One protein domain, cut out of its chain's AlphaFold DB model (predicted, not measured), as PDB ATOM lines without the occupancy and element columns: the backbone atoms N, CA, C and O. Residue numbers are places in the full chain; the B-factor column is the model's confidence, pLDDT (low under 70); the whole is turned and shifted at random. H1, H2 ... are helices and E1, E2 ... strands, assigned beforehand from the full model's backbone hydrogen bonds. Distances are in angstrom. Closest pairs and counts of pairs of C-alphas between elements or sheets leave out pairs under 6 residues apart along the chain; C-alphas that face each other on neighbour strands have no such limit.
ATOM      1  N   VAL A   8      11.516  21.846   5.389       95.12
ATOM      2  CA  VAL A   8      10.466  22.549   6.128       95.12
ATOM      3  C   VAL A   8      11.103  23.716   6.863       95.12
ATOM      4  O   VAL A   8      12.097  23.558   7.572       95.12
ATOM      5  N   VAL A   9      10.523  24.901   6.699       92.12
ATOM      6  CA  VAL A   9      10.975  26.106   7.395       92.12
ATOM      7  C   VAL A   9      10.012  26.413   8.518       92.12
ATOM      8  O   VAL A   9       8.829  26.659   8.291       92.12
ATOM      9  N   THR A  10      10.532  26.430   9.734       92.44
ATOM     10  CA  THR A  10       9.790  26.857  10.918       92.44
ATOM     11  C   THR A  10      10.404  28.135  11.466       92.44
ATOM     12  O   THR A  10      11.570  28.443  11.227       92.44
ATOM     13  N   THR A  11       9.624  28.924  12.195       86.19
ATOM     14  CA  THR A  11      10.170  30.024  12.993       86.19
ATOM     15  C   THR A  11      10.245  29.569  14.438       86.19
ATOM     16  O   THR A  11       9.239  29.137  14.994       86.19
ATOM     17  N   ARG A  12      11.413  29.711  15.066       80.50
ATOM     18  CA  ARG A  12      11.571  29.521  16.510       80.50
ATOM     19  C   ARG A  12      11.844  30.863  17.180       80.50
ATOM     20  O   ARG A  12      12.607  31.690  16.669       80.50
ATOM     21  N   GLN A  13      11.205  31.091  18.323       77.50
ATOM     22  CA  GLN A  13      11.458  32.273  19.142       77.50
ATOM     23  C   GLN A  13      12.941  32.288  19.558       77.50
ATOM     24  O   GLN A  13      13.497  31.255  19.916       77.50
ATOM     25  N   GLY A  14      13.609  33.437  19.420       69.25
ATOM     26  CA  GLY A  14      15.036  33.603  19.738       69.25
ATOM     27  C   GLY A  14      16.038  33.064  18.702       69.25
ATOM     28  O   GLY A  14      17.121  33.621  18.590       69.25
ATOM     29  N   MET A  15      15.687  32.050  17.901       68.06
ATOM     30  CA  MET A  15      16.598  31.447  16.902       68.06
ATOM     31  C   MET A  15      16.349  31.894  15.455       68.06
ATOM     32  O   MET A  15      17.141  31.588  14.571       68.06
ATOM     33  N   GLY A  16      15.255  32.610  15.186       84.19
ATOM     34  CA  GLY A  16      14.936  33.029  13.821       84.19
ATOM     35  C   GLY A  16      14.229  31.931  13.026       84.19
ATOM     36  O   GLY A  16      13.333  31.257  13.545       84.19
ATOM     37  N   ARG A  17      14.587  31.795  11.746       88.19
ATOM     38  CA  ARG A  17      14.100  30.715  10.877       88.19
ATOM     39  C   ARG A  17      14.981  29.485  11.069       88.19
ATOM     40  O   ARG A  17      16.201  29.588  11.041       88.19
ATOM     41  N   VAL A  18      14.350  28.335  11.239       92.75
ATOM     42  CA  VAL A  18      15.000  27.039  11.400       92.75
ATOM     43  C   VAL A  18      14.597  26.161  10.226       92.75
ATOM     44  O   VAL A  18      13.410  26.020   9.925       92.75
ATOM     45  N   LEU A  19      15.599  25.601   9.557       95.31
ATOM     46  CA  LEU A  19      15.425  24.666   8.456       95.31
ATOM     47  C   LEU A  19      15.474  23.246   9.019       95.31
ATOM     48  O   LEU A  19      16.398  22.903   9.756       95.31
ATOM     49  N   GLN A  20      14.487  22.432   8.677       96.69
ATOM     50  CA  GLN A  20      14.418  21.027   9.057       96.69
ATOM     51  C   GLN A  20      14.244  20.182   7.799       96.69
ATOM     52  O   GLN A  20      13.469  20.539   6.909       96.69
ATOM     53  N   ALA A  21      14.968  19.077   7.704       97.19
ATOM     54  CA  ALA A  21      14.825  18.143   6.601       97.19
ATOM     55  C   ALA A  21      13.466  17.430   6.695       97.19
ATOM     56  O   ALA A  21      13.114  16.902   7.744       97.19
ATOM     57  N   SER A  22      12.684  17.399   5.615       97.00
ATOM     58  CA  SER A  22      11.466  16.571   5.517       97.00
ATOM     59  C   SER A  22      11.675  15.263   4.762       97.00
ATOM     60  O   SER A  22      10.743  14.475   4.629       97.00
ATOM     61  N   ARG A  23      12.894  15.024   4.281       96.94
ATOM     62  CA  ARG A  23      13.346  13.764   3.693       96.94
ATOM     63  C   ARG A  23      14.820  13.553   4.006       96.94
ATOM     64  O   ARG A  23      15.485  14.474   4.468       96.94
ATOM     65  N   GLU A  24      15.323  12.373   3.687       98.00
ATOM     66  CA  GLU A  24      16.751  12.091   3.755       98.00
ATOM     67  C   GLU A  24      17.518  12.772   2.610       98.00
ATOM     68  O   GLU A  24      16.997  12.917   1.494       98.00
ATOM     69  N   PHE A  25      18.757  13.178   2.885       97.50
ATOM     70  CA  PHE A  25      19.708  13.704   1.905       97.50
ATOM     71  C   PHE A  25      21.025  12.936   1.995       97.50
ATOM     72  O   PHE A  25      21.598  12.798   3.079       97.50
ATOM     73  N   ALA A  26      21.528  12.476   0.853       97.44
ATOM     74  CA  ALA A  26      22.864  11.908   0.741       97.44
ATOM     75  C   ALA A  26      23.920  13.021   0.580       97.44
ATOM     76  O   ALA A  26      23.600  14.112   0.098       97.44
ATOM     77  N   PRO A  27      25.197  12.777   0.932       97.50
ATOM     78  CA  PRO A  27      26.275  13.715   0.631       97.50
ATOM     79  C   PRO A  27      26.316  14.080  -0.861       97.50
ATOM     80  O   PRO A  27      26.328  13.206  -1.724       97.50
ATOM     81  N   GLY A  28      26.356  15.377  -1.158       95.56
ATOM     82  CA  GLY A  28      26.306  15.935  -2.509       95.56
ATOM     83  C   GLY A  28      24.903  16.314  -2.990       95.56
ATOM     84  O   GLY A  28      24.798  17.063  -3.962       95.56
ATOM     85  N   ASP A  29      23.838  15.884  -2.309       96.56
ATOM     86  CA  ASP A  29      22.477  16.277  -2.671       96.56
ATOM     87  C   ASP A  29      22.271  17.785  -2.510       96.56
ATOM     88  O   ASP A  29      22.717  18.400  -1.536       96.56
ATOM     89  N   LEU A  30      21.532  18.386  -3.447       96.00
ATOM     90  CA  LEU A  30      21.071  19.767  -3.325       96.00
ATOM     91  C   LEU A  30      19.983  19.853  -2.246       96.00
ATOM     92  O   LEU A  30      18.889  19.307  -2.403       96.00
ATOM     93  N   VAL A  31      20.279  20.579  -1.170       94.88
ATOM     94  CA  VAL A  31      19.387  20.763  -0.017       94.88
ATOM     95  C   VAL A  31      18.495  21.982  -0.189       94.88
ATOM     96  O   VAL A  31      17.298  21.906   0.076       94.88
ATOM     97  N   LEU A  32      19.072  23.103  -0.625       93.44
ATOM     98  CA  LEU A  32      18.378  24.379  -0.782       93.44
ATOM     99  C   LEU A  32      18.985  25.174  -1.937       93.44
ATOM    100  O   LEU A  32      20.206  25.232  -2.096       93.44
ATOM    101  N   ARG A  33      18.128  25.848  -2.705       92.56
ATOM    102  CA  ARG A  33      18.519  26.929  -3.607       92.56
ATOM    103  C   ARG A  33      17.848  28.222  -3.161       92.56
ATOM    104  O   ARG A  33      16.628  28.321  -3.112       92.56
ATOM    105  N   GLU A  34      18.646  29.233  -2.875       89.38
ATOM    106  CA  GLU A  34      18.159  30.546  -2.482       89.38
ATOM    107  C   GLU A  34      18.548  31.574  -3.534       89.38
ATOM    108  O   GLU A  34      19.706  31.654  -3.921       89.38
ATOM    109  N   GLU A  35      17.584  32.357  -4.003       90.44
ATOM    110  CA  GLU A  35      17.870  33.535  -4.817       90.44
ATOM    111  C   GLU A  35      17.951  34.743  -3.894       90.44
ATOM    112  O   GLU A  35      17.059  34.944  -3.064       90.44
ATOM    113  N   ALA A  36      19.026  35.518  -4.028       89.69
ATOM    114  CA  ALA A  36      19.221  36.726  -3.249       89.69
ATOM    115  C   ALA A  36      18.066  37.704  -3.513       89.69
ATOM    116  O   ALA A  36      17.801  38.063  -4.660       89.69
ATOM    117  N   LEU A  37      17.400  38.142  -2.439       89.19
ATOM    118  CA  LEU A  37      16.377  39.191  -2.510       89.19
ATOM    119  C   LEU A  37      16.990  40.532  -2.918       89.19
ATOM    120  O   LEU A  37      16.380  41.304  -3.643       89.19
ATOM    121  N   LEU A  38      18.208  40.788  -2.447       90.31
ATOM    122  CA  LEU A  38      18.961  42.000  -2.706       90.31
ATOM    123  C   LEU A  38      20.434  41.637  -2.859       90.31
ATOM    124  O   LEU A  38      20.976  40.878  -2.057       90.31
ATOM    125  N   SER A  39      21.075  42.172  -3.892       88.94
ATOM    126  CA  SER A  39      22.521  42.082  -4.098       88.94
ATOM    127  C   SER A  39      23.069  43.490  -4.231       88.94
ATOM    128  O   SER A  39      22.505  44.303  -4.959       88.94
ATOM    129  N   TYR A  40      24.145  43.776  -3.509       85.12
ATOM    130  CA  TYR A  40      24.767  45.091  -3.467       85.12
ATOM    131  C   TYR A  40      26.288  44.933  -3.404       85.12
ATOM    132  O   TYR A  40      26.807  43.936  -2.898       85.12
ATOM    133  N   VAL A  41      27.000  45.913  -3.951       79.19
ATOM    134  CA  VAL A  41      28.456  46.034  -3.806       79.19
ATOM    135  C   VAL A  41      28.727  46.820  -2.524       79.19
ATOM    136  O   VAL A  41      27.849  47.553  -2.085       79.19
ATOM    137  N   ASN A  42      29.901  46.643  -1.916       66.75
ATOM    138  CA  ASN A  42      30.262  46.945  -0.517       66.75
ATOM    139  C   ASN A  42      30.157  48.422  -0.039       66.75
ATOM    140  O   ASN A  42      30.856  48.823   0.892       66.75
ATOM    141  N   GLU A  43      29.305  49.241  -0.651       73.31
ATOM    142  CA  GLU A  43      29.023  50.615  -0.269       73.31
ATOM    143  C   GLU A  43      27.553  50.788   0.124       73.31
ATOM    144  O   GLU A  43      26.623  50.338  -0.546       73.31
ATOM    145  N   MET A  44      27.348  51.487   1.239       72.94
ATOM    146  CA  MET A  44      26.033  51.738   1.825       72.94
ATOM    147  C   MET A  44      25.002  52.395   0.893       72.94
ATOM    148  O   MET A  44      23.836  51.998   0.967       72.94
ATOM    149  N   PRO A  45      25.363  53.366   0.028       76.38
ATOM    150  CA  PRO A  45      24.403  53.955  -0.904       76.38
ATOM    151  C   PRO A  45      23.754  52.905  -1.816       76.38
ATOM    152  O   PRO A  45      22.539  52.913  -1.991       76.38
ATOM    153  N   TYR A  46      24.529  51.919  -2.279       83.81
ATOM    154  CA  TYR A  46      24.040  50.862  -3.167       83.81
ATOM    155  C   TYR A  46      23.080  49.888  -2.488       83.81
ATOM    156  O   TYR A  46      22.188  49.350  -3.143       83.81
ATOM    157  N   LEU A  47      23.214  49.683  -1.174       86.31
ATOM    158  CA  LEU A  47      22.246  48.891  -0.417       86.31
ATOM    159  C   LEU A  47      20.869  49.569  -0.407       86.31
ATOM    160  O   LEU A  47      19.856  48.902  -0.608       86.31
ATOM    161  N   TYR A  48      20.835  50.884  -0.177       87.88
ATOM    162  CA  TYR A  48      19.586  51.643  -0.149       87.88
ATOM    163  C   TYR A  48      18.963  51.751  -1.542       87.88
ATOM    164  O   TYR A  48      17.788  51.434  -1.702       87.88
ATOM    165  N   ASP A  49      19.748  52.121  -2.553       85.44
ATOM    166  CA  ASP A  49      19.253  52.253  -3.925       85.44
ATOM    167  C   ASP A  49      18.756  50.909  -4.469       85.44
ATOM    168  O   ASP A  49      17.664  50.827  -5.037       85.44
ATOM    169  N   GLY A  50      19.507  49.831  -4.218       87.56
ATOM    170  CA  GLY A  50      19.098  48.478  -4.575       87.56
ATOM    171  C   GLY A  50      17.807  48.062  -3.871       87.56
ATOM    172  O   GLY A  50      16.930  47.495  -4.515       87.56
ATOM    173  N   PHE A  51      17.650  48.386  -2.584       91.50
ATOM    174  CA  PHE A  51      16.412  48.137  -1.843       91.50
ATOM    175  C   PHE A  51      15.225  48.917  -2.421       91.50
ATOM    176  O   PHE A  51      14.168  48.335  -2.660       91.50
ATOM    177  N   MET A  52      15.397  50.213  -2.691       90.94
ATOM    178  CA  MET A  52      14.341  51.068  -3.240       90.94
ATOM    179  C   MET A  52      13.920  50.650  -4.656       90.94
ATOM    180  O   MET A  52      12.780  50.894  -5.045       90.94
ATOM    181  N   ALA A  53      14.806  49.989  -5.403       88.44
ATOM    182  CA  ALA A  53      14.510  49.424  -6.717       88.44
ATOM    183  C   ALA A  53      13.714  48.102  -6.667       88.44
ATOM    184  O   ALA A  53      13.187  47.676  -7.697       88.44
ATOM    185  N   LEU A  54      13.612  47.442  -5.506       88.06
ATOM    186  CA  LEU A  54      12.833  46.208  -5.367       88.06
ATOM    187  C   LEU A  54      11.320  46.484  -5.433       88.06
ATOM    188  O   LEU A  54      10.864  47.523  -4.952       88.06
ATOM    189  N   PRO A  55      10.501  45.541  -5.936       93.44
ATOM    190  CA  PRO A  55       9.051  45.587  -5.765       93.44
ATOM    191  C   PRO A  55       8.662  45.672  -4.283       93.44
ATOM    192  O   PRO A  55       9.299  45.039  -3.443       93.44
ATOM    193  N   SER A  56       7.568  46.364  -3.948       89.75
ATOM    194  CA  SER A  56       7.143  46.574  -2.549       89.75
ATOM    195  C   SER A  56       6.987  45.274  -1.747       89.75
ATOM    196  O   SER A  56       7.277  45.242  -0.556       89.75
ATOM    197  N   GLN A  57       6.582  44.177  -2.395       91.69
ATOM    198  CA  GLN A  57       6.512  42.864  -1.753       91.69
ATOM    199  C   GLN A  57       7.901  42.326  -1.369       91.69
ATOM    200  O   GLN A  57       8.066  41.783  -0.280       91.69
ATOM    201  N   GLU A  58       8.903  42.475  -2.240       90.75
ATOM    202  CA  GLU A  58      10.284  42.059  -1.963       90.75
ATOM    203  C   GLU A  58      10.936  42.992  -0.931       90.75
ATOM    204  O   GLU A  58      11.628  42.513  -0.036       90.75
ATOM    205  N   GLN A  59      10.638  44.297  -0.970       91.56
ATOM    206  CA  GLN A  59      11.036  45.240   0.082       91.56
ATOM    207  C   GLN A  59      10.513  44.800   1.451       91.56
ATOM    208  O   GLN A  59      11.280  44.726   2.409       91.56
ATOM    209  N   GLN A  60       9.229  44.444   1.550       89.19
ATOM    210  CA  GLN A  60       8.666  43.947   2.804       89.19
ATOM    211  C   GLN A  60       9.335  42.638   3.238       89.19
ATOM    212  O   GLN A  60       9.694  42.505   4.401       89.19
ATOM    213  N   GLN A  61       9.591  41.705   2.314       88.25
ATOM    214  CA  GLN A  61      10.308  40.462   2.631       88.25
ATOM    215  C   GLN A  61      11.714  40.713   3.171       88.25
ATOM    216  O   GLN A  61      12.144  39.994   4.072       88.25
ATOM    217  N   VAL A  62      12.423  41.705   2.624       89.25
ATOM    218  CA  VAL A  62      13.696  42.190   3.157       89.25
ATOM    219  C   VAL A  62      13.440  42.697   4.579       89.25
ATOM    220  O   VAL A  62      13.950  42.102   5.523       89.25
ATOM    221  N   LEU A  63      12.570  43.682   4.786       88.62
ATOM    222  CA  LEU A  63      12.300  44.232   6.122       88.62
ATOM    223  C   LEU A  63      11.834  43.191   7.157       88.62
ATOM    224  O   LEU A  63      12.186  43.314   8.326       88.62
ATOM    225  N   ASP A  64      11.144  42.129   6.750       85.00
ATOM    226  CA  ASP A  64      10.722  41.023   7.622       85.00
ATOM    227  C   ASP A  64      11.894  40.142   8.108       85.00
ATOM    228  O   ASP A  64      11.752  39.371   9.068       85.00
ATOM    229  N   LEU A  65      13.068  40.232   7.474       84.62
ATOM    230  CA  LEU A  65      14.317  39.650   7.985       84.62
ATOM    231  C   LEU A  65      14.884  40.466   9.154       84.62
ATOM    232  O   LEU A  65      15.678  39.939   9.939       84.62
ATOM    233  N   HIS A  66      14.479  41.732   9.304       82.19
ATOM    234  CA  HIS A  66      14.857  42.560  10.441       82.19
ATOM    235  C   HIS A  66      14.090  42.126  11.694       82.19
ATOM    236  O   HIS A  66      13.018  42.640  12.015       82.19
ATOM    237  N   ARG A  67      14.664  41.208  12.469       68.25
ATOM    238  CA  ARG A  67      14.163  40.923  13.814       68.25
ATOM    239  C   ARG A  67      14.827  41.852  14.815       68.25
ATOM    240  O   ARG A  67      15.992  41.652  15.140       68.25
ATOM    241  N   LEU A  68      14.058  42.827  15.310       57.66
ATOM    242  CA  LEU A  68      14.438  43.578  16.504       57.66
ATOM    243  C   LEU A  68      14.607  42.581  17.647       57.66
ATOM    244  O   LEU A  68      13.693  41.797  17.931       57.66
ATOM    245  N   ARG A  69      15.774  42.572  18.278       57.97
ATOM    246  CA  ARG A  69      16.001  41.700  19.431       57.97
ATOM    247  C   ARG A  69      15.512  42.360  20.712       57.97
ATOM    248  O   ARG A  69      15.596  43.576  20.890       57.97
ATOM    249  N   TYR A  70      15.043  41.515  21.631       40.81
ATOM    250  CA  TYR A  70      14.808  41.880  23.026       40.81
ATOM    251  C   TYR A  70      16.078  42.542  23.585       40.81
ATOM    252  O   TYR A  70      17.111  41.890  23.706       40.81
ATOM    253  N   GLY A  71      16.002  43.841  23.890       49.38
ATOM    254  CA  GLY A  71      17.105  44.607  24.477       49.38
ATOM    255  C   GLY A  71      17.794  45.623  23.561       49.38
ATOM    256  O   GLY A  71      18.687  46.319  24.030       49.38
ATOM    257  N   GLU A  72      17.387  45.798  22.298       48.41
ATOM    258  CA  GLU A  72      18.019  46.786  21.396       48.41
ATOM    259  C   GLU A  72      17.797  48.258  21.776       48.41
ATOM    260  O   GLU A  72      18.515  49.125  21.279       48.41
ATOM    261  N   THR A  73      16.935  48.564  22.753       47.41
ATOM    262  CA  THR A  73      16.997  49.882  23.397       47.41
ATOM    263  C   THR A  73      18.340  50.109  24.087       47.41
ATOM    264  O   THR A  73      18.780  51.245  24.165       47.41
ATOM    265  N   ALA A  74      19.067  49.079  24.523       41.97
ATOM    266  CA  ALA A  74      20.337  49.236  25.229       41.97
ATOM    267  C   ALA A  74      21.522  49.666  24.340       41.97
ATOM    268  O   ALA A  74      22.525  50.117  24.884       41.97
ATOM    269  N   ARG A  75      21.427  49.579  23.001       47.31
ATOM    270  CA  ARG A  75      22.551  49.859  22.072       47.31
ATOM    271  C   ARG A  75      22.592  51.272  21.494       47.31
ATOM    272  O   ARG A  75      23.507  51.598  20.743       47.31
ATOM    273  N   PHE A  76      21.637  52.126  21.849       47.31
ATOM    274  CA  PHE A  76      21.729  53.543  21.519       47.31
ATOM    275  C   PHE A  76      22.851  54.185  22.333       47.31
ATOM    276  O   PHE A  76      22.769  54.227  23.563       47.31
ATOM    277  N   THR A  77      23.878  54.689  21.643       40.00
ATOM    278  CA  THR A  77      25.027  55.369  22.265       40.00
ATOM    279  C   THR A  77      24.640  56.731  22.838       40.00
ATOM    280  O   THR A  77      25.379  57.305  23.634       40.00
ATOM    281  N   SER A  78      23.456  57.244  22.482       44.66
ATOM    282  CA  SER A  78      22.850  58.405  23.121       44.66
ATOM    283  C   SER A  78      21.357  58.212  23.395       44.66
ATOM    284  O   SER A  78      20.633  57.518  22.677       44.66
ATOM    285  N   CYS A  79      20.875  58.885  24.440       39.72
ATOM    286  CA  CYS A  79      19.452  58.955  24.767       39.72
ATOM    287  C   CYS A  79      18.626  59.546  23.603       39.72
ATOM    288  O   CYS A  79      17.499  59.123  23.371       39.72
ATOM    289  N   GLU A  80      19.207  60.447  22.800       42.19
ATOM    290  CA  GLU A  80      18.554  61.039  21.622       42.19
ATOM    291  C   GLU A  80      18.236  60.007  20.537       42.19
ATOM    292  O   GLU A  80      17.126  60.008  20.016       42.19
ATOM    293  N   GLN A  81      19.153  59.081  20.235       47.88
ATOM    294  CA  GLN A  81      18.889  58.022  19.253       47.88
ATOM    295  C   GLN A  81      17.800  57.059  19.745       47.88
ATOM    296  O   GLN A  81      16.946  56.636  18.964       47.88
ATOM    297  N   ARG A  82      17.786  56.771  21.056       47.66
ATOM    298  CA  ARG A  82      16.763  55.936  21.706       47.66
ATOM    299  C   ARG A  82      15.383  56.581  21.634       47.66
ATOM    300  O   ARG A  82      14.415  55.926  21.256       47.66
ATOM    301  N   MET A  83      15.304  57.868  21.958       47.47
ATOM    302  CA  MET A  83      14.054  58.627  21.950       47.47
ATOM    303  C   MET A  83      13.544  58.889  20.529       47.47
ATOM    304  O   MET A  83      12.342  58.777  20.302       47.47
ATOM    305  N   ALA A  84      14.429  59.159  19.563       48.72
ATOM    306  CA  ALA A  84      14.064  59.309  18.154       48.72
ATOM    307  C   ALA A  84      13.516  58.001  17.564       48.72
ATOM    308  O   ALA A  84      12.513  58.012  16.852       48.72
ATOM    309  N   TYR A  85      14.116  56.859  17.916       50.94
ATOM    310  CA  TYR A  85      13.628  55.549  17.494       50.94
ATOM    311  C   TYR A  85      12.235  55.232  18.062       50.94
ATOM    312  O   TYR A  85      11.347  54.844  17.302       50.94
ATOM    313  N   ILE A  86      12.032  55.427  19.373       49.62
ATOM    314  CA  ILE A  86      10.741  55.175  20.044       49.62
ATOM    315  C   ILE A  86       9.656  56.113  19.493       49.62
ATOM    316  O   ILE A  86       8.558  55.665  19.172       49.62
ATOM    317  N   ALA A  87       9.965  57.401  19.311       49.78
ATOM    318  CA  ALA A  87       9.027  58.370  18.745       49.78
ATOM    319  C   ALA A  87       8.640  58.032  17.294       49.78
ATOM    320  O   ALA A  87       7.465  58.120  16.934       49.78
ATOM    321  N   ALA A  88       9.597  57.588  16.472       49.00
ATOM    322  CA  ALA A  88       9.334  57.151  15.103       49.00
ATOM    323  C   ALA A  88       8.522  55.846  15.043       49.00
ATOM    324  O   ALA A  88       7.785  55.625  14.085       49.00
ATOM    325  N   GLU A  89       8.648  54.955  16.029       49.94
ATOM    326  CA  GLU A  89       7.817  53.751  16.121       49.94
ATOM    327  C   GLU A  89       6.367  54.094  16.446       49.94
ATOM    328  O   GLU A  89       5.477  53.701  15.698       49.94
ATOM    329  N   ILE A  90       6.154  54.933  17.462       49.16
ATOM    330  CA  ILE A  90       4.826  55.435  17.838       49.16
ATOM    331  C   ILE A  90       4.157  56.153  16.655       49.16
ATOM    332  O   ILE A  90       2.970  55.953  16.407       49.16
ATOM    333  N   ALA A  91       4.911  56.950  15.891       49.72
ATOM    334  CA  ALA A  91       4.389  57.684  14.738       49.72
ATOM    335  C   ALA A  91       3.975  56.775  13.565       49.72
ATOM    336  O   ALA A  91       2.944  57.026  12.947       49.72
ATOM    337  N   VAL A  92       4.736  55.715  13.265       48.34
ATOM    338  CA  VAL A  92       4.381  54.748  12.205       48.34
ATOM    339  C   VAL A  92       3.141  53.955  12.601       48.34
ATOM    340  O   VAL A  92       2.195  53.888  11.824       48.34
ATOM    341  N   THR A  93       3.080  53.454  13.838       50.66
ATOM    342  CA  THR A  93       1.892  52.741  14.334       50.66
ATOM    343  C   THR A  93       0.651  53.641  14.336       50.66
ATOM    344  O   THR A  93      -0.445  53.182  14.026       50.66
ATOM    345  N   ALA A  94       0.813  54.937  14.625       49.09
ATOM    346  CA  ALA A  94      -0.268  55.917  14.538       49.09
ATOM    347  C   ALA A  94      -0.672  56.253  13.087       49.09
ATOM    348  O   ALA A  94      -1.852  56.477  12.827       49.09
ATOM    349  N   SER A  95       0.273  56.275  12.139       48.28
ATOM    350  CA  SER A  95       0.005  56.540  10.717       48.28
ATOM    351  C   SER A  95      -0.685  55.363  10.025       48.28
ATOM    352  O   SER A  95      -1.623  55.578   9.256       48.28
ATOM    353  N   ASP A  96      -0.279  54.131  10.336       46.28
ATOM    354  CA  ASP A  96      -0.938  52.911   9.853       46.28
ATOM    355  C   ASP A  96      -2.374  52.809  10.388       46.28
ATOM    356  O   ASP A  96      -3.278  52.363   9.683       46.28
ATOM    357  N   ALA A  97      -2.615  53.314  11.604       49.56
ATOM    358  CA  ALA A  97      -3.955  53.434  12.171       49.56
ATOM    359  C   ALA A  97      -4.809  54.543  11.517       49.56
ATOM    360  O   ALA A  97      -6.031  54.521  11.656       49.56
ATOM    361  N   ALA A  98      -4.197  55.507  10.815       48.75
ATOM    362  CA  ALA A  98      -4.874  56.701  10.295       48.75
ATOM    363  C   ALA A  98      -5.125  56.700   8.772       48.75
ATOM    364  O   ALA A  98      -5.893  57.534   8.294       48.75
ATOM    365  N   GLY A  99      -4.518  55.793   7.998       40.56
ATOM    366  CA  GLY A  99      -4.866  55.563   6.585       40.56
ATOM    367  C   GLY A  99      -4.691  56.758   5.627       40.56
ATOM    368  O   GLY A  99      -5.431  56.859   4.650       40.56
ATOM    369  N   ALA A 100      -3.754  57.680   5.879       42.25
ATOM    370  CA  ALA A 100      -3.593  58.904   5.081       42.25
ATOM    371  C   ALA A 100      -2.487  58.808   4.005       42.25
ATOM    372  O   ALA A 100      -1.360  58.404   4.282       42.25
ATOM    373  N   ALA A 101      -2.805  59.228   2.772       41.91
ATOM    374  CA  ALA A 101      -1.899  59.234   1.619       41.91
ATOM    375  C   ALA A 101      -0.883  60.399   1.649       41.91
ATOM    376  O   ALA A 101      -1.231  61.536   1.969       41.91
ATOM    377  N   VAL A 102       0.370  60.121   1.269       35.94
ATOM    378  CA  VAL A 102       1.509  61.057   1.344       35.94
ATOM    379  C   VAL A 102       1.681  61.848   0.034       35.94
ATOM    380  O   VAL A 102       1.780  61.263  -1.041       35.94
ATOM    381  N   GLN A 103       1.746  63.182   0.124       36.59
ATOM    382  CA  GLN A 103       2.090  64.124  -0.964       36.59
ATOM    383  C   GLN A 103       3.584  64.542  -0.884       36.59
ATOM    384  O   GLN A 103       4.148  64.496   0.209       36.59
ATOM    385  N   PRO A 104       4.247  64.965  -1.986       36.12
ATOM    386  CA  PRO A 104       5.692  65.253  -2.007       36.12
ATOM    387  C   PRO A 104       6.039  66.645  -1.430       36.12
ATOM    388  O   PRO A 104       5.363  67.624  -1.746       36.12
ATOM    389  N   ILE A 105       7.085  66.759  -0.585       40.19
ATOM    390  CA  ILE A 105       7.366  67.967   0.238       40.19
ATOM    391  C   ILE A 105       8.850  68.402   0.274       40.19
ATOM    392  O   ILE A 105       9.773  67.598   0.190       40.19
ATOM    393  N   ASN A 106       9.024  69.721   0.440       38.28
ATOM    394  CA  ASN A 106      10.240  70.539   0.499       38.28
ATOM    395  C   ASN A 106      10.937  70.570   1.895       38.28
ATOM    396  O   ASN A 106      10.293  70.422   2.935       38.28
ATOM    397  N   ALA A 107      12.252  70.825   1.929       42.31
ATOM    398  CA  ALA A 107      13.189  70.446   3.008       42.31
ATOM    399  C   ALA A 107      13.155  71.237   4.346       42.31
ATOM    400  O   ALA A 107      13.937  70.931   5.242       42.31
ATOM    401  N   THR A 108      12.288  72.239   4.528       46.72
ATOM    402  CA  THR A 108      12.234  73.071   5.760       46.72
ATOM    403  C   THR A 108      11.046  72.767   6.681       46.72
ATOM    404  O   THR A 108      10.886  73.400   7.724       46.72
ATOM    405  N   ASN A 109      10.204  71.804   6.311       48.41
ATOM    406  CA  ASN A 109       9.008  71.412   7.056       48.41
ATOM    407  C   ASN A 109       9.340  70.297   8.081       48.41
ATOM    408  O   ASN A 109      10.134  69.417   7.746       48.41
ATOM    409  N   PRO A 110       8.729  70.255   9.285       46.53
ATOM    410  CA  PRO A 110       8.769  69.089  10.181       46.53
ATOM    411  C   PRO A 110       8.463  67.737   9.502       46.53
ATOM    412  O   PRO A 110       8.982  66.715   9.942       46.53
ATOM    413  N   LEU A 111       7.719  67.709   8.389       38.56
ATOM    414  CA  LEU A 111       7.563  66.503   7.564       38.56
ATOM    415  C   LEU A 111       8.849  66.114   6.808       38.56
ATOM    416  O   LEU A 111       9.130  64.935   6.652       38.56
ATOM    417  N   GLY A 112       9.662  67.081   6.377       42.91
ATOM    418  CA  GLY A 112      10.985  66.832   5.791       42.91
ATOM    419  C   GLY A 112      11.968  66.250   6.809       42.91
ATOM    420  O   GLY A 112      12.780  65.396   6.464       42.91
ATOM    421  N   GLN A 113      11.829  66.639   8.079       51.38
ATOM    422  CA  GLN A 113      12.567  66.027   9.181       51.38
ATOM    423  C   GLN A 113      12.051  64.610   9.479       51.38
ATOM    424  O   GLN A 113      12.856  63.698   9.601       51.38
ATOM    425  N   ALA A 114      10.733  64.380   9.440       48.38
ATOM    426  CA  ALA A 114      10.152  63.037   9.538       48.38
ATOM    427  C   ALA A 114      10.567  62.108   8.376       48.38
ATOM    428  O   ALA A 114      10.800  60.923   8.592       48.38
ATOM    429  N   VAL A 115      10.716  62.633   7.153       48.78
ATOM    430  CA  VAL A 115      11.233  61.890   5.989       48.78
ATOM    431  C   VAL A 115      12.728  61.589   6.142       48.78
ATOM    432  O   VAL A 115      13.157  60.478   5.829       48.78
ATOM    433  N   GLN A 116      13.529  62.524   6.661       57.72
ATOM    434  CA  GLN A 116      14.939  62.262   6.981       57.72
ATOM    435  C   GLN A 116      15.092  61.226   8.101       57.72
ATOM    436  O   GLN A 116      15.888  60.297   7.959       57.72
ATOM    437  N   ASP A 117      14.290  61.319   9.159       60.81
ATOM    438  CA  ASP A 117      14.282  60.366  10.272       60.81
ATOM    439  C   ASP A 117      13.807  58.977   9.815       60.81
ATOM    440  O   ASP A 117      14.386  57.955  10.196       60.81
ATOM    441  N   PHE A 118      12.806  58.925   8.929       66.31
ATOM    442  CA  PHE A 118      12.360  57.695   8.275       66.31
ATOM    443  C   PHE A 118      13.477  57.076   7.430       66.31
ATOM    444  O   PHE A 118      13.750  55.881   7.555       66.31
ATOM    445  N   THR A 119      14.173  57.889   6.631       75.25
ATOM    446  CA  THR A 119      15.287  57.440   5.783       75.25
ATOM    447  C   THR A 119      16.438  56.900   6.631       75.25
ATOM    448  O   THR A 119      16.967  55.830   6.338       75.25
ATOM    449  N   TYR A 120      16.781  57.569   7.737       76.75
ATOM    450  CA  TYR A 120      17.831  57.108   8.647       76.75
ATOM    451  C   TYR A 120      17.451  55.802   9.354       76.75
ATOM    452  O   TYR A 120      18.259  54.873   9.417       76.75
ATOM    453  N   ARG A 121      16.213  55.686   9.850       77.50
ATOM    454  CA  ARG A 121      15.720  54.456  10.489       77.50
ATOM    455  C   ARG A 121      15.682  53.293   9.504       77.50
ATOM    456  O   ARG A 121      16.052  52.178   9.870       77.50
ATOM    457  N   MET A 122      15.258  53.550   8.269       84.50
ATOM    458  CA  MET A 122      15.264  52.561   7.196       84.50
ATOM    459  C   MET A 122      16.690  52.118   6.876       84.50
ATOM    460  O   MET A 122      16.976  50.925   6.913       84.50
ATOM    461  N   MET A 123      17.607  53.065   6.657       84.56
ATOM    462  CA  MET A 123      19.021  52.767   6.428       84.56
ATOM    463  C   MET A 123      19.610  51.939   7.566       84.56
ATOM    464  O   MET A 123      20.271  50.943   7.294       84.56
ATOM    465  N   TYR A 124      19.343  52.292   8.825       84.19
ATOM    466  CA  TYR A 124      19.826  51.530   9.973       84.19
ATOM    467  C   TYR A 124      19.292  50.092   9.968       84.19
ATOM    468  O   TYR A 124      20.064  49.152  10.140       84.19
ATOM    469  N   LYS A 125      17.992  49.904   9.710       87.81
ATOM    470  CA  LYS A 125      17.400  48.564   9.584       87.81
ATOM    471  C   LYS A 125      18.061  47.767   8.460       87.81
ATOM    472  O   LYS A 125      18.443  46.623   8.684       87.81
ATOM    473  N   LEU A 126      18.247  48.374   7.287       89.00
ATOM    474  CA  LEU A 126      18.914  47.736   6.151       89.00
ATOM    475  C   LEU A 126      20.368  47.366   6.481       89.00
ATOM    476  O   LEU A 126      20.776  46.243   6.199       89.00
ATOM    477  N   CYS A 127      21.123  48.253   7.142       87.75
ATOM    478  CA  CYS A 127      22.491  47.981   7.605       87.75
ATOM    479  C   CYS A 127      22.533  46.767   8.530       87.75
ATOM    480  O   CYS A 127      23.290  45.828   8.294       87.75
ATOM    481  N   SER A 128      21.713  46.788   9.583       85.56
ATOM    482  CA  SER A 128      21.648  45.718  10.575       85.56
ATOM    483  C   SER A 128      21.272  44.403   9.909       85.56
ATOM    484  O   SER A 128      21.940  43.387  10.087       85.56
ATOM    485  N   MET A 129      20.247  44.419   9.063       89.31
ATOM    486  CA  MET A 129      19.856  43.242   8.307       89.31
ATOM    487  C   MET A 129      20.991  42.672   7.464       89.31
ATOM    488  O   MET A 129      21.213  41.462   7.505       89.31
ATOM    489  N   ALA A 130      21.667  43.525   6.697       89.00
ATOM    490  CA  ALA A 130      22.771  43.137   5.842       89.00
ATOM    491  C   ALA A 130      23.912  42.543   6.680       89.00
ATOM    492  O   ALA A 130      24.366  41.437   6.411       89.00
ATOM    493  N   GLN A 131      24.283  43.187   7.784       86.56
ATOM    494  CA  GLN A 131      25.307  42.688   8.704       86.56
ATOM    495  C   GLN A 131      24.978  41.292   9.271       86.56
ATOM    496  O   GLN A 131      25.852  40.423   9.388       86.56
ATOM    497  N   PHE A 132      23.714  41.041   9.616       88.50
ATOM    498  CA  PHE A 132      23.310  39.782  10.241       88.50
ATOM    499  C   PHE A 132      22.970  38.670   9.241       88.50
ATOM    500  O   PHE A 132      23.225  37.502   9.552       88.50
ATOM    501  N   ASN A 133      22.473  38.997   8.047       90.25
ATOM    502  CA  ASN A 133      21.890  38.022   7.116       90.25
ATOM    503  C   ASN A 133      22.560  37.972   5.735       90.25
ATOM    504  O   ASN A 133      22.288  37.031   4.994       90.25
ATOM    505  N   ALA A 134      23.402  38.941   5.360       90.94
ATOM    506  CA  ALA A 134      24.060  38.899   4.058       90.94
ATOM    507  C   ALA A 134      25.095  37.768   3.991       90.94
ATOM    508  O   ALA A 134      25.741  37.410   4.982       90.94
ATOM    509  N   HIS A 135      25.249  37.233   2.784       89.19
ATOM    510  CA  HIS A 135      26.311  36.310   2.426       89.19
ATOM    511  C   HIS A 135      27.327  37.044   1.559       89.19
ATOM    512  O   HIS A 135      26.947  37.702   0.589       89.19
ATOM    513  N   ASP A 136      28.609  36.878   1.870       87.00
ATOM    514  CA  ASP A 136      29.668  37.343   0.985       87.00
ATOM    515  C   ASP A 136      29.650  36.498  -0.292       87.00
ATOM    516  O   ASP A 136      29.896  35.288  -0.272       87.00
ATOM    517  N   ALA A 137      29.351  37.136  -1.419       82.62
ATOM    518  CA  ALA A 137      29.467  36.515  -2.727       82.62
ATOM    519  C   ALA A 137      30.886  36.745  -3.251       82.62
ATOM    520  O   ALA A 137      31.253  37.856  -3.627       82.62
ATOM    521  N   THR A 138      31.699  35.689  -3.290       79.88
ATOM    522  CA  THR A 138      32.940  35.728  -4.069       79.88
ATOM    523  C   THR A 138      32.582  35.478  -5.525       79.88
ATOM    524  O   THR A 138      32.127  34.387  -5.870       79.88
ATOM    525  N   LEU A 139      32.759  36.491  -6.371       74.12
ATOM    526  CA  LEU A 139      32.623  36.316  -7.810       74.12
ATOM    527  C   LEU A 139      33.755  35.416  -8.301       74.12
ATOM    528  O   LEU A 139      34.927  35.630  -7.998       74.12
ATOM    529  N   LEU A 140      33.400  34.379  -9.051       76.50
ATOM    530  CA  LEU A 140      34.382  33.582  -9.770       76.50
ATOM    531  C   LEU A 140      34.924  34.402 -10.954       76.50
ATOM    532  O   LEU A 140      34.174  35.197 -11.524       76.50
ATOM    533  N   PRO A 141      36.170  34.172 -11.409       78.44
ATOM    534  CA  PRO A 141      36.775  34.975 -12.479       78.44
ATOM    535  C   PRO A 141      35.930  35.068 -13.764       78.44
ATOM    536  O   PRO A 141      35.850  36.110 -14.406       78.44
ATOM    537  N   TRP A 142      35.225  33.994 -14.130       72.88
ATOM    538  CA  TRP A 142      34.332  33.986 -15.297       72.88
ATOM    539  C   TRP A 142      33.033  34.783 -15.077       72.88
ATOM    540  O   TRP A 142      32.418  35.249 -16.041       72.88
ATOM    541  N   GLN A 143      32.599  34.952 -13.824       74.12
ATOM    542  CA  GLN A 143      31.485  35.835 -13.468       74.12
ATOM    543  C   GLN A 143      31.921  37.292 -13.576       74.12
ATOM    544  O   GLN A 143      31.179  38.087 -14.146       74.12
ATOM    545  N   GLU A 144      33.133  37.624 -13.122       76.56
ATOM    546  CA  GLU A 144      33.725  38.956 -13.307       76.56
ATOM    547  C   GLU A 144      33.832  39.307 -14.796       76.56
ATOM    548  O   GLU A 144      33.393  40.377 -15.211       76.56
ATOM    549  N   GLU A 145      34.314  38.377 -15.625       78.56
ATOM    550  CA  GLU A 145      34.391  38.571 -17.076       78.56
ATOM    551  C   GLU A 145      33.000  38.756 -17.706       78.56
ATOM    552  O   GLU A 145      32.805  39.586 -18.592       78.56
ATOM    553  N   SER A 146      32.000  38.007 -17.238       74.06
ATOM    554  CA  SER A 146      30.626  38.132 -17.735       74.06
ATOM    555  C   SER A 146      29.991  39.464 -17.334       74.06
ATOM    556  O   SER A 146      29.332  40.089 -18.166       74.06
ATOM    557  N   ILE A 147      30.239  39.939 -16.109       73.62
ATOM    558  CA  ILE A 147      29.834  41.274 -15.649       73.62
ATOM    559  C   ILE A 147      30.527  42.346 -16.489       73.62
ATOM    560  O   ILE A 147      29.848  43.228 -17.011       73.62
ATOM    561  N   ALA A 148      31.837  42.228 -16.711       78.81
ATOM    562  CA  ALA A 148      32.595  43.159 -17.541       78.81
ATOM    563  C   ALA A 148      32.080  43.193 -18.992       78.81
ATOM    564  O   ALA A 148      31.928  44.270 -19.567       78.81
ATOM    565  N   ARG A 149      31.735  42.035 -19.579       82.25
ATOM    566  CA  ARG A 149      31.114  41.953 -20.914       82.25
ATOM    567  C   ARG A 149      29.747  42.632 -20.958       82.25
ATOM    568  O   ARG A 149      29.479  43.367 -21.904       82.25
ATOM    569  N   MET A 150      28.898  42.422 -19.950       76.00
ATOM    570  CA  MET A 150      27.597  43.098 -19.865       76.00
ATOM    571  C   MET A 150      27.766  44.614 -19.718       76.00
ATOM    572  O   MET A 150      27.134  45.373 -20.447       76.00
ATOM    573  N   GLN A 151      28.672  45.065 -18.848       76.88
ATOM    574  CA  GLN A 151      28.993  46.487 -18.685       76.88
ATOM    575  C   GLN A 151      29.543  47.103 -19.980       76.88
ATOM    576  O   GLN A 151      29.205  48.235 -20.323       76.88
ATOM    577  N   ALA A 152      30.338  46.352 -20.745       83.31
ATOM    578  CA  ALA A 152      30.852  46.793 -22.037       83.31
ATOM    579  C   ALA A 152      29.759  46.934 -23.113       83.31
ATOM    580  O   ALA A 152      29.936  47.710 -24.050       83.31
ATOM    581  N   GLN A 153      28.623  46.247 -22.993       82.44
ATOM    582  CA  GLN A 153      27.500  46.397 -23.930       82.44
ATOM    583  C   GLN A 153      26.613  47.613 -23.622       82.44
ATOM    584  O   GLN A 153      25.824  48.021 -24.473       82.44
ATOM    585  N   LEU A 154      26.754  48.225 -22.443       76.69
ATOM    586  CA  LEU A 154      25.995  49.417 -22.081       76.69
ATOM    587  C   LEU A 154      26.542  50.678 -22.780       76.69
ATOM    588  O   LEU A 154      27.765  50.793 -22.954       76.69
ATOM    589  N   PRO A 155      25.672  51.645 -23.141       82.62
ATOM    590  CA  PRO A 155      26.089  52.940 -23.676       82.62
ATOM    591  C   PRO A 155      27.067  53.668 -22.734       82.62
ATOM    592  O   PRO A 155      26.936  53.525 -21.516       82.62
ATOM    593  N   PRO A 156      28.030  54.466 -23.233       79.19
ATOM    594  CA  PRO A 156      29.022  55.158 -22.397       79.19
ATOM    595  C   PRO A 156      28.419  55.997 -21.258       79.19
ATOM    596  O   PRO A 156      28.957  56.022 -20.151       79.19
ATOM    597  N   GLU A 157      27.280  56.642 -21.500       76.31
ATOM    598  CA  GLU A 157      26.493  57.378 -20.507       76.31
ATOM    599  C   GLU A 157      25.899  56.475 -19.413       76.31
ATOM    600  O   GLU A 157      25.870  56.868 -18.248       76.31
ATOM    601  N   ALA A 158      25.521  55.240 -19.750       63.25
ATOM    602  CA  ALA A 158      25.039  54.232 -18.808       63.25
ATOM    603  C   ALA A 158      26.175  53.488 -18.084       63.25
ATOM    604  O   ALA A 158      25.915  52.850 -17.074       63.25
ATOM    605  N   ARG A 159      27.428  53.580 -18.557       69.75
ATOM    606  CA  ARG A 159      28.616  53.068 -17.841       69.75
ATOM    607  C   ARG A 159      29.079  53.994 -16.711       69.75
ATOM    608  O   ARG A 159      29.791  53.543 -15.822       69.75
ATOM    609  N   LYS A 160      28.733  55.292 -16.780       53.88
ATOM    610  CA  LYS A 160      29.063  56.306 -15.756       53.88
ATOM    611  C   LYS A 160      28.113  56.293 -14.565       53.88
ATOM    612  O   LYS A 160      28.517  56.664 -13.469       53.88
ATOM    613  N   LEU A 161      26.867  55.881 -14.782       49.16
ATOM    614  CA  LEU A 161      26.082  55.299 -13.707       49.16
ATOM    615  C   LEU A 161      26.800  53.988 -13.406       49.16
ATOM    616  O   LEU A 161      26.730  53.077 -14.223       49.16
ATOM    617  N   GLU A 162      27.573  53.916 -12.319       50.28
ATOM    618  CA  GLU A 162      28.003  52.623 -11.789       50.28
ATOM    619  C   GLU A 162      26.722  51.832 -11.599       50.28
ATOM    620  O   GLU A 162      25.936  52.100 -10.689       50.28
ATOM    621  N   VAL A 163      26.419  50.979 -12.576       46.38
ATOM    622  CA  VAL A 163      25.134  50.320 -12.627       46.38
ATOM    623  C   VAL A 163      25.126  49.452 -11.390       46.38
ATOM    624  O   VAL A 163      25.825  48.439 -11.333       46.38
ATOM    625  N   SER A 164      24.328  49.864 -10.405       49.56
ATOM    626  CA  SER A 164      23.760  49.002  -9.376       49.56
ATOM    627  C   SER A 164      22.862  47.991 -10.079       49.56
ATOM    628  O   SER A 164      21.647  47.966  -9.911       49.56
ATOM    629  N   ALA A 165      23.452  47.206 -10.978       51.97
ATOM    630  CA  ALA A 165      22.806  46.094 -11.612       51.97
ATOM    631  C   ALA A 165      22.565  45.133 -10.462       51.97
ATOM    632  O   ALA A 165      23.498  44.551  -9.905       51.97
ATOM    633  N   VAL A 166      21.305  45.046 -10.054       56.59
ATOM    634  CA  VAL A 166      20.864  44.077  -9.064       56.59
ATOM    635  C   VAL A 166      20.992  42.711  -9.730       56.59
ATOM    636  O   VAL A 166      20.097  42.243 -10.432       56.59
ATOM    637  N   PHE A 167      22.159  42.088  -9.587       64.69
ATOM    638  CA  PHE A 167      22.374  40.727 -10.051       64.69
ATOM    639  C   PHE A 167      21.608  39.784  -9.128       64.69
ATOM    640  O   PHE A 167      21.832  39.775  -7.922       64.69
ATOM    641  N   ARG A 168      20.717  38.954  -9.676       74.69
ATOM    642  CA  ARG A 168      20.110  37.867  -8.899       74.69
ATOM    643  C   ARG A 168      21.101  36.714  -8.813       74.69
ATOM    644  O   ARG A 168      21.176  35.870  -9.704       74.69
ATOM    645  N   VAL A 169      21.893  36.702  -7.748       81.56
ATOM    646  CA  VAL A 169      22.773  35.575  -7.431       81.56
ATOM    647  C   VAL A 169      21.945  34.485  -6.754       81.56
ATOM    648  O   VAL A 169      21.159  34.763  -5.849       81.56
ATOM    649  N   ALA A 170      22.105  33.240  -7.205       87.44
ATOM    650  CA  ALA A 170      21.497  32.083  -6.562       87.44
ATOM    651  C   ALA A 170      22.548  31.306  -5.760       87.44
ATOM    652  O   ALA A 170      23.489  30.752  -6.334       87.44
ATOM    653  N   THR A 171      22.357  31.218  -4.449       89.31
ATOM    654  CA  THR A 171      23.156  30.392  -3.545       89.31
ATOM    655  C   THR A 171      22.602  28.971  -3.537       89.31
ATOM    656  O   THR A 171      21.393  28.755  -3.448       89.31
ATOM    657  N   ARG A 172      23.487  27.979  -3.649       92.25
ATOM    658  CA  ARG A 172      23.132  26.555  -3.595       92.25
ATOM    659  C   ARG A 172      23.797  25.919  -2.386       92.25
ATOM    660  O   ARG A 172      25.006  26.049  -2.212       92.25
ATOM    661  N   PHE A 173      23.009  25.216  -1.588       94.19
ATOM    662  CA  PHE A 173      23.461  24.505  -0.402       94.19
ATOM    663  C   PHE A 173      23.378  23.008  -0.664       94.19
ATOM    664  O   PHE A 173      22.322  22.508  -1.055       94.19
ATOM    665  N   TYR A 174      24.483  22.306  -0.435       96.00
ATOM    666  CA  TYR A 174      24.581  20.862  -0.627       96.00
ATOM    667  C   TYR A 174      24.829  20.168   0.707       96.00
ATOM    668  O   TYR A 174      25.503  20.718   1.582       96.00
ATOM    669  N   ALA A 175      24.300  18.957   0.856       97.06
ATOM    670  CA  ALA A 175      24.574  18.122   2.012       97.06
ATOM    671  C   ALA A 175      26.043  17.683   1.976       97.06
ATOM    672  O   ALA A 175      26.513  17.134   0.984       97.06
ATOM    673  N   VAL A 176      26.788  17.933   3.051       95.69
ATOM    674  CA  VAL A 176      28.187  17.477   3.183       95.69
ATOM    675  C   VAL A 176      28.298  16.152   3.942       95.69
ATOM    676  O   VAL A 176      29.306  15.458   3.837       95.69
ATOM    677  N   HIS A 177      27.238  15.778   4.658       95.19
ATOM    678  CA  HIS A 177      27.068  14.531   5.399       95.19
ATOM    679  C   HIS A 177      25.633  14.022   5.186       95.19
ATOM    680  O   HIS A 177      24.794  14.814   4.749       95.19
ATOM    681  N   PRO A 178      25.334  12.741   5.472       98.00
ATOM    682  CA  PRO A 178      23.958  12.253   5.466       98.00
ATOM    683  C   PRO A 178      23.082  13.078   6.419       98.00
ATOM    684  O   PRO A 178      23.501  13.364   7.541       98.00
ATOM    685  N   ILE A 179      21.888  13.464   5.968       97.88
ATOM    686  CA  ILE A 179      20.889  14.190   6.767       97.88
ATOM    687  C   ILE A 179      19.626  13.340   6.786       97.88
ATOM    688  O   ILE A 179      19.104  13.009   5.721       97.88
ATOM    689  N   THR A 180      19.127  12.996   7.965       98.19
ATOM    690  CA  THR A 180      17.907  12.198   8.133       98.19
ATOM    691  C   THR A 180      16.675  13.099   8.080       98.19
ATOM    692  O   THR A 180      16.728  14.281   8.426       98.19
ATOM    693  N   ALA A 181      15.527  12.553   7.676       97.69
ATOM    694  CA  ALA A 181      14.262  13.265   7.823       97.69
ATOM    695  C   ALA A 181      14.026  13.633   9.301       97.69
ATOM    696  O   ALA A 181      14.111  12.790  10.190       97.69
ATOM    697  N   GLY A 182      13.718  14.902   9.558       96.88
ATOM    698  CA  GLY A 182      13.575  15.463  10.898       96.88
ATOM    699  C   GLY A 182      14.830  16.159  11.431       96.88
ATOM    700  O   GLY A 182      14.704  16.929  12.386       96.88
ATOM    701  N   ASP A 183      15.998  15.983  10.814       97.12
ATOM    702  CA  ASP A 183      17.220  16.655  11.258       97.12
ATOM    703  C   ASP A 183      17.170  18.164  10.998       97.12
ATOM    704  O   ASP A 183      16.570  18.649  10.031       97.12
ATOM    705  N   LEU A 184      17.837  18.929  11.866       96.06
ATOM    706  CA  LEU A 184      18.059  20.353  11.639       96.06
ATOM    707  C   LEU A 184      19.115  20.545  10.551       96.06
ATOM    708  O   LEU A 184      20.226  20.029  10.643       96.06
ATOM    709  N   ILE A 185      18.787  21.357   9.552       96.50
ATOM    710  CA  ILE A 185      19.732  21.764   8.516       96.50
ATOM    711  C   ILE A 185      20.450  23.014   9.018       96.50
ATOM    712  O   ILE A 185      19.849  24.077   9.186       96.50
ATOM    713  N   THR A 186      21.753  22.884   9.251       95.12
ATOM    714  CA  THR A 186      22.600  23.969   9.756       95.12
ATOM    715  C   THR A 186      23.697  24.324   8.763       95.12
ATOM    716  O   THR A 186      24.258  23.443   8.114       95.12
TER     717      THR A 186
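AT A GLANCE: This is residues 8 to 186 of the 525 residues of an uncharacterized protein of Tribonema minus (UniProt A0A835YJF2). The long helix H5 runs out from the middle of a loosely spread model, with H1 and H4 crossing it on two sides and H2 near its inner end; at one end of the long axis lie two small two-stranded ribbons, E1 with E2 and E3 with E4. H6 and H7 lie on a wide loop of chain to one side that leads from H5 back to E4, and residues 93 to 103 and 140 to 146 stick out. The printed part has 179 residues, with seven named helices and four named strands in the order E1 E2 E3 H1 H2 H3 H4 H5 H6 H7 E4; both sheets are antiparallel, and the class is mixed, helices and strands. The whole is loose, with a radius of gyration of the C-alphas of 20.7 A and spans of 61 by 50 by 33 A.

HOW THE PARTS SIT: E1, residues 8 to 12, and E2, residues 16 to 21, form an antiparallel hairpin at 147 degrees; N 10 and O 18 are 2.9 A apart, within hydrogen-bond range. Residues 19 to 20 of E2 also pair, antiparallel, with residues 184 to 185. E3, residues 30 to 35, and E4, residues 170 to 174, are antiparallel at 164 degrees, with N 34 and O 171 2.8 A apart, within hydrogen-bond range. E2 and E3 are only just apart, at 8.5 A. The hub is H5, residues 110 to 133, touching three helices, and the helix packing is mostly crossed: of the 3 pairs of helices that touch, 0 are at a shallow tilt. With residues 123 to 127 alone H5 touches H1, residues 44 to 52, about perpendicular at 77 degrees; the closest C-alphas, of Tyr 48 and Met 123, are 6.7 A apart. With residues 125 to 129 alone it only just touches H2, residues 56 to 63, with 3 pairs of C-alphas within 8 A, at a steep tilt of 64 degrees, the same way; the closest C-alphas are those of Leu 63 and Leu 126, 7.5 A apart. Residues 117 to 121 of H5 touch residues 84 to 88 of H4, residues 79 to 96, about perpendicular at 77 degrees; the closest C-alphas, of Tyr 85 and Arg 121, are 7.4 A apart. H3, residues 72 to 75, is close to H4 but not clearly touching, with the closest C-alphas, of Thr 73 and Arg 82, 6.3 A apart. H6, residues 141 to 153, is likewise close to H7, residues 156 to 160, but not clearly touching; the closest C-alphas, of Gln 151 and Arg 159, are 6.6 A apart. H6 and H5 are apart. Every O i to N i+4 pair is within hydrogen-bond range in H1, H2, H4, H5, H6 and H7; H3 is too short for such a pair.

IN THESE COORDINATES: E1 begins at C-alpha 8 (10.466, 22.549, 6.128). H5 is 33.9 A long, from C-alpha 110 (8.769, 69.089, 10.181) to C-alpha 133; H4 measures 26.0 A and H6 18.6 A. E2 is 16.5 A long, E3 14.2 A, and E4 13.1 A, ending at C-alpha 174 (24.581, 20.862, -0.627).

THE WHOLE: The two C-alphas farthest apart, of Ala 26 and Thr 108, are 62.3 A apart. The printed part has no cut, and the link from H4 to H5, 13 residues, is long. The mean pLDDT of the printed part is 73.7; residues 14 to 15, 42, 67 to 118 and 158 to 167 are under 70.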